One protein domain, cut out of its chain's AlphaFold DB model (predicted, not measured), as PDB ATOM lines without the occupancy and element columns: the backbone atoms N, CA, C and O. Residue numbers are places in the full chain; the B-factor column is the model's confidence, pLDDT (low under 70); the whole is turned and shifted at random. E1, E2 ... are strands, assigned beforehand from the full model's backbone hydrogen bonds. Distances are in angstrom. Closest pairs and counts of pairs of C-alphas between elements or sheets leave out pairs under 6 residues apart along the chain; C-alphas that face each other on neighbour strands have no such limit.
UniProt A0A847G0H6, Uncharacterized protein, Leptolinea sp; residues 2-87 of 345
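AT A GLANCE: This is residues 2 to 87 of the 345 residues of an uncharacterized protein of Leptolinea sp (UniProt A0A847G0H6). Little regular structure: a small, twisted three-stranded sheet with long loops around it. The chain between E2 and E3 makes a wide loop beyond the E2 edge, and residues 68 to 87 fold back past one face of the sheet. The printed part has 86 residues, 20 of them in the strands E1, E2, E3, with no named helix; it is all strand, antiparallel in the order E2, E1, E3. It is only just compact, close to loose, with a radius of gyration of the C-alphas of 14.0 A, and elongated, 44 by 25 by 19 A.

IN THESE COORDINATES: E1, residues 8 to 14, is 20.0 A long from C-alpha 8 at (-30.110, 42.212, -8.989). E2, residues 20 to 26, is 20.2 A. E3, residues 62 to 67, is 14.9 A, ending at (-38.663, 41.887, -10.934).

HOW THE PARTS SIT: The sheet is only just strongly twisted, up to 4.5 A off its plane. Hairpin E1 and E2 has N 11 and O 23 at 2.8 A, within hydrogen-bond range; antiparallel E1 and E3 have N 12 and O 65 at 2.9 A.

THE WHOLE: The printed part has no cut. E2 to E3 is a long link of 35 residues. Residues 2 to 6, 39 to 52 and 70 to 87 have pLDDT under 70.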
ATOM      1  N   ASN A   2     -23.041  58.286  -2.418       39.47
ATOM      2  CA  ASN A   2     -22.825  57.081  -3.218       39.47
ATOM      3  C   ASN A   2     -24.159  56.345  -3.333       39.47
ATOM      4  O   ASN A   2     -24.602  55.701  -2.380       39.47
ATOM      5  N   VAL A   3     -24.813  56.476  -4.485       42.44
ATOM      6  CA  VAL A   3     -25.997  55.683  -4.824       42.44
ATOM      7  C   VAL A   3     -25.580  54.214  -4.798       42.44
ATOM      8  O   VAL A   3     -24.746  53.780  -5.586       42.44
ATOM      9  N   THR A   4     -26.112  53.454  -3.841       45.81
ATOM     10  CA  THR A   4     -25.886  52.009  -3.760       45.81
ATOM     11  C   THR A   4     -27.003  51.341  -4.548       45.81
ATOM     12  O   THR A   4     -28.135  51.256  -4.077       45.81
ATOM     13  N   TYR A   5     -26.710  50.947  -5.786       52.78
ATOM     14  CA  TYR A   5     -27.642  50.210  -6.632       52.78
ATOM     15  C   TYR A   5     -27.552  48.721  -6.282       52.78
ATOM     16  O   TYR A   5     -26.492  48.116  -6.427       52.78
ATOM     17  N   THR A   6     -28.648  48.118  -5.811       57.16
ATOM     18  CA  THR A   6     -28.736  46.656  -5.729       57.16
ATOM     19  C   THR A   6     -28.991  46.149  -7.140       57.16
ATOM     20  O   THR A   6     -30.105  46.245  -7.643       57.16
ATOM     21  N   SER A   7     -27.952  45.675  -7.814       72.50
ATOM     22  CA  SER A   7     -27.973  45.363  -9.242       72.50
ATOM     23  C   SER A   7     -28.482  43.957  -9.533       72.50
ATOM     24  O   SER A   7     -27.843  43.195 -10.253       72.50
ATOM     25  N   THR A   8     -29.605  43.582  -8.924       81.31
ATOM     26  CA  THR A   8     -30.110  42.212  -8.989       81.31
ATOM     27  C   THR A   8     -31.459  42.160  -9.687       81.31
ATOM     28  O   THR A   8     -32.453  42.606  -9.125       81.31
ATOM     29  N   ILE A   9     -31.526  41.579 -10.883       85.12
ATOM     30  CA  ILE A   9     -32.780  41.387 -11.627       85.12
ATOM     31  C   ILE A   9     -33.230  39.941 -11.469       85.12
ATOM     32  O   ILE A   9     -32.424  39.024 -11.585       85.12
ATOM     33  N   THR A  10     -34.516  39.714 -11.207       88.81
ATOM     34  CA  THR A  10     -35.071  38.355 -11.128       88.81
ATOM     35  C   THR A  10     -36.095  38.139 -12.229       88.81
ATOM     36  O   THR A  10     -37.065  38.886 -12.339       88.81
ATOM     37  N   VAL A  11     -35.893  37.097 -13.029       89.44
ATOM     38  CA  VAL A  11     -36.810  36.671 -14.088       89.44
ATOM     39  C   VAL A  11     -37.553  35.434 -13.602       89.44
ATOM     40  O   VAL A  11     -36.946  34.484 -13.110       89.44
ATOM     41  N   THR A  12     -38.879  35.455 -13.705       91.88
ATOM     42  CA  THR A  12     -39.732  34.298 -13.410       91.88
ATOM     43  C   THR A  12     -40.581  33.972 -14.623       91.88
ATOM     44  O   THR A  12     -41.145  34.857 -15.272       91.88
ATOM     45  N   GLY A  13     -40.684  32.687 -14.922       91.25
ATOM     46  CA  GLY A  13     -41.388  32.189 -16.086       91.25
ATOM     47  C   GLY A  13     -41.686  30.706 -15.972       91.25
ATOM     48  O   GLY A  13     -41.597  30.131 -14.889       91.25
ATOM     49  N   THR A  14     -42.032  30.090 -17.093       92.56
ATOM     50  CA  THR A  14     -42.257  28.646 -17.186       92.56
ATOM     51  C   THR A  14     -41.283  28.016 -18.163       92.56
ATOM     52  O   THR A  14     -40.955  28.640 -19.171       92.56
ATOM     53  N   ASP A  15     -40.865  26.781 -17.917       90.19
ATOM     54  CA  ASP A  15     -40.116  25.984 -18.892       90.19
ATOM     55  C   ASP A  15     -41.044  25.272 -19.899       90.19
ATOM     56  O   ASP A  15     -42.264  25.475 -19.913       90.19
ATOM     57  N   ALA A  16     -40.464  24.438 -20.768       87.00
ATOM     58  CA  ALA A  16     -41.197  23.665 -21.772       87.00
ATOM     59  C   ALA A  16     -42.175  22.632 -21.172       87.00
ATOM     60  O   ALA A  16     -43.104  22.204 -21.858       87.00
ATOM     61  N   SER A  17     -41.996  22.255 -19.903       92.62
ATOM     62  CA  SER A  17     -42.893  21.360 -19.158       92.62
ATOM     63  C   SER A  17     -43.971  22.127 -18.383       92.62
ATOM     64  O   SER A  17     -44.741  21.521 -17.639       92.62
ATOM     65  N   ALA A  18     -44.046  23.450 -18.574       89.19
ATOM     66  CA  ALA A  18     -44.894  24.377 -17.834       89.19
ATOM     67  C   ALA A  18     -44.586  24.450 -16.325       89.19
ATOM     68  O   ALA A  18     -45.423  24.926 -15.551       89.19
ATOM     69  N   GLU A  19     -43.394  24.028 -15.890       93.50
ATOM     70  CA  GLU A  19     -42.960  24.207 -14.506       93.50
ATOM     71  C   GLU A  19     -42.447  25.630 -14.291       93.50
ATOM     72  O   GLU A  19     -41.781  26.210 -15.152       93.50
ATOM     73  N   VAL A  20     -42.765  26.214 -13.132       94.38
ATOM     74  CA  VAL A  20     -42.326  27.571 -12.794       94.38
ATOM     75  C   VAL A  20     -40.830  27.565 -12.506       94.38
ATOM     76  O   VAL A  20     -40.358  26.885 -11.595       94.38
ATOM     77  N   GLN A  21     -40.099  28.388 -13.246       92.75
ATOM     78  CA  GLN A  21     -38.680  28.635 -13.063       92.75
ATOM     79  C   GLN A  21     -38.463  30.081 -12.620       92.75
ATOM     80  O   GLN A  21     -39.111  31.008 -13.105       92.75
ATOM     81  N   THR A  22     -37.502  30.277 -11.724       92.50
ATOM     82  CA  THR A  22     -36.990  31.600 -11.359       92.50
ATOM     83  C   THR A  22     -35.478  31.602 -11.500       92.50
ATOM     84  O   THR A  22     -34.818  30.639 -11.093       92.50
ATOM     85  N   GLU A  23     -34.941  32.670 -12.075       91.75
ATOM     86  CA  GLU A  23     -33.511  32.923 -12.177       91.75
ATOM     87  C   GLU A  23     -33.190  34.363 -11.776       91.75
ATOM     88  O   GLU A  23     -33.936  35.295 -12.081       91.75
ATOM     89  N   THR A  24     -32.076  34.531 -11.070       90.62
ATOM     90  CA  THR A  24     -31.624  35.813 -10.537       90.62
ATOM     91  C   THR A  24     -30.279  36.177 -11.159       90.62
ATOM     92  O   THR A  24     -29.367  35.355 -11.209       90.62
ATOM     93  N   PHE A  25     -30.167  37.416 -11.622       86.69
ATOM     94  CA  PHE A  25     -29.012  37.991 -12.299       86.69
ATOM     95  C   PHE A  25     -28.413  39.075 -11.417       86.69
ATOM     96  O   PHE A  25     -29.072  40.086 -11.180       86.69
ATOM     97  N   ASP A  26     -27.191  38.869 -10.929       84.88
ATOM     98  CA  ASP A  26     -26.477  39.853 -10.116       84.88
ATOM     99  C   ASP A  26     -25.381  40.540 -10.938       84.88
ATOM    100  O   ASP A  26     -24.294  40.012 -11.154       84.88
ATOM    101  N   PHE A  27     -25.665  41.761 -11.374       78.00
ATOM    102  CA  PHE A  27     -24.753  42.564 -12.180       78.00
ATOM    103  C   PHE A  27     -23.624  43.227 -11.364       78.00
ATOM    104  O   PHE A  27     -22.796  43.933 -11.938       78.00
ATOM    105  N   SER A  28     -23.544  42.994 -10.047       74.56
ATOM    106  CA  SER A  28     -22.434  43.457  -9.198       74.56
ATOM    107  C   SER A  28     -21.360  42.389  -9.040       74.56
ATOM    108  O   SER A  28     -20.178  42.712  -8.948       74.56
ATOM    109  N   THR A  29     -21.761  41.116  -9.046       76.38
ATOM    110  CA  THR A  29     -20.853  39.970  -8.896       76.38
ATOM    111  C   THR A  29     -20.635  39.194 -10.189       76.38
ATOM    112  O   THR A  29     -19.703  38.398 -10.260       76.38
ATOM    113  N   GLY A  30     -21.476  39.413 -11.201       76.00
ATOM    114  CA  GLY A  30     -21.363  38.799 -12.519       76.00
ATOM    115  C   GLY A  30     -22.110  37.482 -12.638       76.00
ATOM    116  O   GLY A  30     -23.049  37.202 -11.892       76.00
ATOM    117  N   ALA A  31     -21.705  36.676 -13.619       80.94
ATOM    118  CA  ALA A  31     -22.355  35.404 -13.904       80.94
ATOM    119  C   ALA A  31     -22.228  34.428 -12.725       80.94
ATOM    120  O   ALA A  31     -21.130  34.106 -12.267       80.94
ATOM    121  N   SER A  32     -23.370  33.926 -12.259       85.62
ATOM    122  CA  SER A  32     -23.427  32.827 -11.295       85.62
ATOM    123  C   SER A  32     -23.273  31.458 -11.982       85.62
ATOM    124  O   SER A  32     -23.054  31.363 -13.191       85.62
ATOM    125  N   SER A  33     -23.344  30.362 -11.218       85.00
ATOM    126  CA  SER A  33     -23.157  29.005 -11.752       85.00
ATOM    127  C   SER A  33     -24.122  28.698 -12.903       85.00
ATOM    128  O   SER A  33     -25.331  28.646 -12.698       85.00
ATOM    129  N   GLY A  34     -23.575  28.425 -14.090       82.31
ATOM    130  CA  GLY A  34     -24.337  28.105 -15.303       82.31
ATOM    131  C   GLY A  34     -24.783  29.325 -16.110       82.31
ATOM    132  O   GLY A  34     -25.189  29.161 -17.256       82.31
ATOM    133  N   GLN A  35     -24.691  30.531 -15.546       87.19
ATOM    134  CA  GLN A  35     -24.837  31.772 -16.297       87.19
ATOM    135  C   GLN A  35     -23.534  32.088 -17.023       87.19
ATOM    136  O   GLN A  35     -22.461  31.579 -16.689       87.19
ATOM    137  N   ARG A  36     -23.618  32.987 -17.997       83.50
ATOM    138  CA  ARG A  36     -22.439  33.535 -18.669       83.50
ATOM    139  C   ARG A  36     -22.581  35.034 -18.865       83.50
ATOM    140  O   ARG A  36     -23.687  35.561 -18.924       83.50
ATOM    141  N   ILE A  37     -21.450  35.713 -18.976       76.38
ATOM    142  CA  ILE A  37     -21.401  37.123 -19.364       76.38
ATOM    143  C   ILE A  37     -21.547  37.185 -20.887       76.38
ATOM    144  O   ILE A  37     -20.957  36.367 -21.595       76.38
ATOM    145  N   ASP A  38     -22.355  38.118 -21.386       70.06
ATOM    146  CA  ASP A  38     -22.538  38.351 -22.818       70.06
ATOM    147  C   ASP A  38     -22.084  39.767 -23.189       70.06
ATOM    148  O   ASP A  38     -22.539  40.754 -22.619       70.06
ATOM    149  N   GLY A  39     -21.145  39.884 -24.128       64.56
ATOM    150  CA  GLY A  39     -20.479  41.147 -24.470       64.56
ATOM    151  C   GLY A  39     -19.111  41.339 -23.801       64.56
ATOM    152  O   GLY A  39     -18.528  40.403 -23.262       64.56
ATOM    153  N   LEU A  40     -18.554  42.552 -23.913       55.31
ATOM    154  CA  LEU A  40     -17.237  42.880 -23.358       55.31
ATOM    155  C   LEU A  40     -17.305  42.989 -21.831       55.31
ATOM    156  O   LEU A  40     -18.086  43.784 -21.306       55.31
ATOM    157  N   ASP A  41     -16.464  42.210 -21.152       55.62
ATOM    158  CA  ASP A  41     -16.350  42.177 -19.696       55.62
ATOM    159  C   ASP A  41     -15.870  43.543 -19.181       55.62
ATOM    160  O   ASP A  41     -14.735  43.968 -19.428       55.62
ATOM    161  N   CYS A  42     -16.745  44.285 -18.503       50.31
ATOM    162  CA  CYS A  42     -16.334  45.474 -17.765       50.31
ATOM    163  C   CYS A  42     -15.592  44.973 -16.532       50.31
ATOM    164  O   CYS A  42     -16.184  44.448 -15.598       50.31
ATOM    165  N   ASN A  43     -14.267  45.075 -16.585       44.97
ATOM    166  CA  ASN A  43     -13.386  44.640 -15.519       44.97
ATOM    167  C   ASN A  43     -13.901  45.169 -14.158       44.97
ATOM    168  O   ASN A  43     -13.968  46.389 -13.989       44.97
ATOM    169  N   PRO A  44     -14.207  44.298 -13.177       41.31
ATOM    170  CA  PRO A  44     -14.743  44.704 -11.875       41.31
ATOM    171  C   PRO A  44     -13.775  45.576 -11.057       41.31
ATOM    172  O   PRO A  44     -14.167  46.138 -10.035       41.31
ATOM    173  N   SER A  45     -12.508  45.720 -11.479       46.38
ATOM    174  CA  SER A  45     -11.583  46.685 -10.874       46.38
ATOM    175  C   SER A  45     -11.849  48.140 -11.278       46.38
ATOM    176  O   SER A  45     -11.337  49.045 -10.622       46.38
ATOM    177  N   ASP A  46     -12.615  48.382 -12.346       48.12
ATOM    178  CA  ASP A  46     -13.113  49.714 -12.687       48.12
ATOM    179  C   ASP A  46     -14.435  49.911 -11.936       48.12
ATOM    180  O   ASP A  46     -15.511  49.549 -12.406       48.12
ATOM    181  N   SER A  47     -14.346  50.427 -10.707       41.00
ATOM    182  CA  SER A  47     -15.428  50.535  -9.709       41.00
ATOM    183  C   SER A  47     -16.670  51.339 -10.142       41.00
ATOM    184  O   SER A  47     -17.518  51.656  -9.310       41.00
ATOM    185  N   ALA A  48     -16.759  51.723 -11.415       43.56
ATOM    186  CA  ALA A  48     -17.812  52.534 -12.003       43.56
ATOM    187  C   ALA A  48     -18.719  51.777 -12.994       43.56
ATOM    188  O   ALA A  48     -19.747  52.332 -13.376       43.56
ATOM    189  N   VAL A  49     -18.389  50.546 -13.420       49.88
ATOM    190  CA  VAL A  49     -19.175  49.829 -14.445       49.88
ATOM    191  C   VAL A  49     -19.372  48.366 -14.036       49.88
ATOM    192  O   VAL A  49     -18.465  47.555 -14.172       49.88
ATOM    193  N   GLY A  50     -20.546  48.040 -13.483       56.53
ATOM    194  CA  GLY A  50     -20.955  46.651 -13.234       56.53
ATOM    195  C   GLY A  50     -21.240  45.903 -14.539       56.53
ATOM    196  O   GLY A  50     -21.366  46.534 -15.588       56.53
ATOM    197  N   TYR A  51     -21.369  44.575 -14.465       60.28
ATOM    198  CA  TYR A  51     -21.682  43.724 -15.617       60.28
ATOM    199  C   TYR A  51     -22.900  44.281 -16.371       60.28
ATOM    200  O   TYR A  51     -23.874  44.707 -15.756       60.28
ATOM    201  N   GLU A  52     -22.859  44.318 -17.706       64.81
ATOM    202  CA  GLU A  52     -23.930  44.955 -18.495       64.81
ATOM    203  C   GLU A  52     -24.928  43.959 -19.091       64.81
ATOM    204  O   GLU A  52     -26.080  44.309 -19.341       64.81
ATOM    205  N   ALA A  53     -24.492  42.724 -19.340       73.69
ATOM    206  CA  ALA A  53     -25.332  41.679 -19.900       73.69
ATOM    207  C   ALA A  53     -24.904  40.315 -19.356       73.69
ATOM    208  O   ALA A  53     -23.743  39.908 -19.430       73.69
ATOM    209  N   LEU A  54     -25.881  39.632 -18.773       77.19
ATOM    210  CA  LEU A  54     -25.763  38.288 -18.240       77.19
ATOM    211  C   LEU A  54     -26.795  37.426 -18.954       77.19
ATOM    212  O   LEU A  54     -27.940  37.839 -19.136       77.19
ATOM    213  N   VAL A  55     -26.380  36.231 -19.342       82.62
ATOM    214  CA  VAL A  55     -27.234  35.234 -19.973       82.62
ATOM    215  C   VAL A  55     -27.563  34.154 -18.961       82.62
ATOM    216  O   VAL A  55     -26.691  33.685 -18.221       82.62
ATOM    217  N   GLY A  56     -28.849  33.811 -18.928       84.25
ATOM    218  CA  GLY A  56     -29.422  32.854 -17.997       84.25
ATOM    219  C   GLY A  56     -28.916  31.441 -18.232       84.25
ATOM    220  O   GLY A  56     -28.594  31.042 -19.346       84.25
ATOM    221  N   SER A  57     -28.874  30.681 -17.150       87.00
ATOM    222  CA  SER A  57     -28.656  29.240 -17.136       87.00
ATOM    223  C   SER A  57     -29.937  28.454 -17.425       87.00
ATOM    224  O   SER A  57     -29.867  27.260 -17.722       87.00
ATOM    225  N   LYS A  58     -31.109  29.095 -17.302       86.19
ATOM    226  CA  LYS A  58     -32.414  28.455 -17.465       86.19
ATOM    227  C   LYS A  58     -33.052  28.777 -18.808       86.19
ATOM    228  O   LYS A  58     -33.080  29.923 -19.248       86.19
ATOM    229  N   GLU A  59     -33.661  27.759 -19.405       84.12
ATOM    230  CA  GLU A  59     -34.520  27.916 -20.574       84.12
ATOM    231  C   GLU A  59     -35.953  28.238 -20.130       84.12
ATOM    232  O   GLU A  59     -36.601  27.463 -19.422       84.12
ATOM    233  N   PHE A  60     -36.454  29.394 -20.561       84.19
ATOM    234  CA  PHE A  60     -37.834  29.812 -20.342       84.19
ATOM    235  C   PHE A  60     -38.627  29.640 -21.639       84.19
ATOM    236  O   PHE A  60     -38.291  30.234 -22.658       84.19
ATOM    237  N   ALA A  61     -39.720  28.879 -21.594       84.06
ATOM    238  CA  ALA A  61     -40.717  28.846 -22.661       84.06
ATOM    239  C   ALA A  61     -41.609  30.099 -22.643       84.06
ATOM    240  O   ALA A  61     -42.073  30.552 -23.687       84.06
ATOM    241  N   SER A  62     -41.854  30.676 -21.463       84.94
ATOM    242  CA  SER A  62     -42.520  31.973 -21.327       84.94
ATOM    243  C   SER A  62     -41.988  32.738 -20.119       84.94
ATOM    244  O   SER A  62     -41.685  32.131 -19.095       84.94
ATOM    245  N   VAL A  63     -41.879  34.066 -20.222       84.75
ATOM    246  CA  VAL A  63     -41.545  34.942 -19.087       84.75
ATOM    247  C   VAL A  63     -42.835  35.544 -18.548       84.75
ATOM    248  O   VAL A  63     -43.535  36.268 -19.252       84.75
ATOM    249  N   THR A  64     -43.153  35.241 -17.292       88.69
ATOM    250  CA  THR A  64     -44.378  35.712 -16.632       88.69
ATOM    251  C   THR A  64     -44.158  36.998 -15.846       88.69
ATOM    252  O   THR A  64     -45.089  37.785 -15.686       88.69
ATOM    253  N   SER A  65     -42.944  37.226 -15.341       87.56
ATOM    254  CA  SER A  65     -42.599  38.463 -14.646       87.56
ATOM    255  C   SER A  65     -41.098  38.735 -14.656       87.56
ATOM    256  O   SER A  65     -40.265  37.828 -14.664       87.56
ATOM    257  N   VAL A  66     -40.768  40.024 -14.618       85.50
ATOM    258  CA  VAL A  66     -39.411  40.529 -14.413       85.50
ATOM    259  C   VAL A  66     -39.465  41.461 -13.212       85.50
ATOM    260  O   VAL A  66     -40.134  42.493 -13.245       85.50
ATOM    261  N   ALA A  67     -38.801  41.074 -12.129       85.38
ATOM    262  CA  ALA A  67     -38.663  41.887 -10.934       85.38
ATOM    263  C   ALA A  67     -37.369  42.697 -11.026       85.38
ATOM    264  O   ALA A  67     -36.265  42.146 -11.004       85.38
ATOM    265  N   ILE A  68     -37.532  44.014 -11.134       77.31
ATOM    266  CA  ILE A  68     -36.448  44.995 -11.113       77.31
ATOM    267  C   ILE A  68     -36.426  45.603  -9.703       77.31
ATOM    268  O   ILE A  68     -37.488  45.977  -9.193       77.31
ATOM    269  N   PRO A  69     -35.264  45.678  -9.040       71.19
ATOM    270  CA  PRO A  69     -35.174  46.171  -7.676       71.19
ATOM    271  C   PRO A  69     -35.564  47.648  -7.632       71.19
ATOM    272  O   PRO A  69     -35.235  48.429  -8.525       71.19
ATOM    273  N   SER A  70     -36.287  48.035  -6.580       63.50
ATOM    274  CA  SER A  70     -36.638  49.433  -6.355       63.50
ATOM    275  C   SER A  70     -35.366  50.237  -6.139       63.50
ATOM    276  O   SER A  70     -34.605  49.931  -5.217       63.50
ATOM    277  N   VAL A  71     -35.154  51.277  -6.940       60.12
ATOM    278  CA  VAL A  71     -33.997  52.145  -6.748       60.12
ATOM    279  C   VAL A  71     -34.388  53.356  -5.922       60.12
ATOM    280  O   VAL A  71     -35.280  54.117  -6.287       60.12
ATOM    281  N   SER A  72     -33.733  53.525  -4.777       54.66
ATOM    282  CA  SER A  72     -33.904  54.689  -3.913       54.66
ATOM    283  C   SER A  72     -32.737  55.652  -4.095       54.66
ATOM    284  O   SER A  72     -31.584  55.229  -4.036       54.66
ATOM    285  N   GLY A  73     -33.024  56.947  -4.244       52.84
ATOM    286  CA  GLY A  73     -31.992  57.990  -4.258       52.84
ATOM    287  C   GLY A  73     -31.339  58.249  -5.615       52.84
ATOM    288  O   GLY A  73     -30.348  58.970  -5.660       52.84
ATOM    289  N   ILE A  74     -31.889  57.712  -6.708       51.25
ATOM    290  CA  ILE A  74     -31.527  58.212  -8.033       51.25
ATOM    291  C   ILE A  74     -32.223  59.559  -8.243       51.25
ATOM    292  O   ILE A  74     -33.422  59.686  -7.987       51.25
ATOM    293  N   GLY A  75     -31.482  60.564  -8.702       53.66
ATOM    294  CA  GLY A  75     -32.076  61.714  -9.378       53.66
ATOM    295  C   GLY A  75     -32.715  61.289 -10.707       53.66
ATOM    296  O   GLY A  75     -33.258  60.200 -10.839       53.66
ATOM    297  N   SER A  76     -32.639  62.140 -11.722       50.78
ATOM    298  CA  SER A  76     -33.171  61.897 -13.071       50.78
ATOM    299  C   SER A  76     -32.543  60.726 -13.853       50.78
ATOM    300  O   SER A  76     -32.786  60.642 -15.055       50.78
ATOM    301  N   ASP A  77     -31.738  59.852 -13.239       50.66
ATOM    302  CA  ASP A  77     -31.104  58.754 -13.974       50.66
ATOM    303  C   ASP A  77     -32.097  57.602 -14.173       50.66
ATOM    304  O   ASP A  77     -32.815  57.173 -13.266       50.66
ATOM    305  N   VAL A  78     -32.162  57.118 -15.407       55.00
ATOM    306  CA  VAL A  78     -33.058  56.049 -15.833       55.00
ATOM    307  C   VAL A  78     -32.270  54.739 -15.804       55.00
ATOM    308  O   VAL A  78     -31.124  54.674 -16.233       55.00
ATOM    309  N   VAL A  79     -32.870  53.675 -15.266       56.41
ATOM    310  CA  VAL A  79     -32.312  52.320 -15.368       56.41
ATOM    311  C   VAL A  79     -33.067  51.589 -16.468       56.41
ATOM    312  O   VAL A  79     -34.230  51.224 -16.298       56.41
ATOM    313  N   ASN A  80     -32.401  51.374 -17.599       58.38
ATOM    314  CA  ASN A  80     -32.950  50.618 -18.718       58.38
ATOM    315  C   ASN A  80     -32.598  49.134 -18.585       58.38
ATOM    316  O   ASN A  80     -31.455  48.734 -18.795       58.38
ATOM    317  N   VAL A  81     -33.600  48.309 -18.278       61.38
ATOM    318  CA  VAL A  81     -33.466  46.850 -18.266       61.38
ATOM    319  C   VAL A  81     -34.051  46.295 -19.556       61.38
ATOM    320  O   VAL A  81     -35.242  46.449 -19.816       61.38
ATOM    321  N   THR A  82     -33.215  45.644 -20.363       64.44
ATOM    322  CA  THR A  82     -33.668  44.909 -21.550       64.44
ATOM    323  C   THR A  82     -33.573  43.420 -21.262       64.44
ATOM    324  O   THR A  82     -32.500  42.929 -20.925       64.44
ATOM    325  N   VAL A  83     -34.688  42.709 -21.401       65.81
ATOM    326  CA  VAL A  83     -34.723  41.245 -21.326       65.81
ATOM    327  C   VAL A  83     -34.898  40.719 -22.743       65.81
ATOM    328  O   VAL A  83     -35.865  41.069 -23.419       65.81
ATOM    329  N   GLY A  84     -33.926  39.933 -23.198       67.06
ATOM    330  CA  GLY A  84     -33.942  39.263 -24.494       67.06
ATOM    331  C   GLY A  84     -34.060  37.750 -24.336       67.06
ATOM    332  O   GLY A  84     -33.879  37.217 -23.243       67.06
ATOM    333  N   PHE A  85     -34.353  37.071 -25.440       65.56
ATOM    334  CA  PHE A  85     -34.333  35.615 -25.526       65.56
ATOM    335  C   PHE A  85     -33.147  35.188 -26.378       65.56
ATOM    336  O   PHE A  85     -32.877  35.804 -27.412       65.56
ATOM    337  N   GLU A  86     -32.452  34.140 -25.950       67.19
ATOM    338  CA  GLU A  86     -31.457  33.493 -26.796       67.19
ATOM    339  C   GLU A  86     -32.166  32.556 -27.759       67.19
ATOM    340  O   GLU A  86     -33.053  31.792 -27.375       67.19
ATOM    341  N   ASP A  87     -31.774  32.626 -29.022       68.69
ATOM    342  CA  ASP A  87     -32.288  31.723 -30.026       68.69
ATOM    343  C   ASP A  87     -31.404  30.478 -30.106       68.69
ATOM    344  O   ASP A  87     -30.205  30.574 -30.359       68.69
TER     345      ASP A  87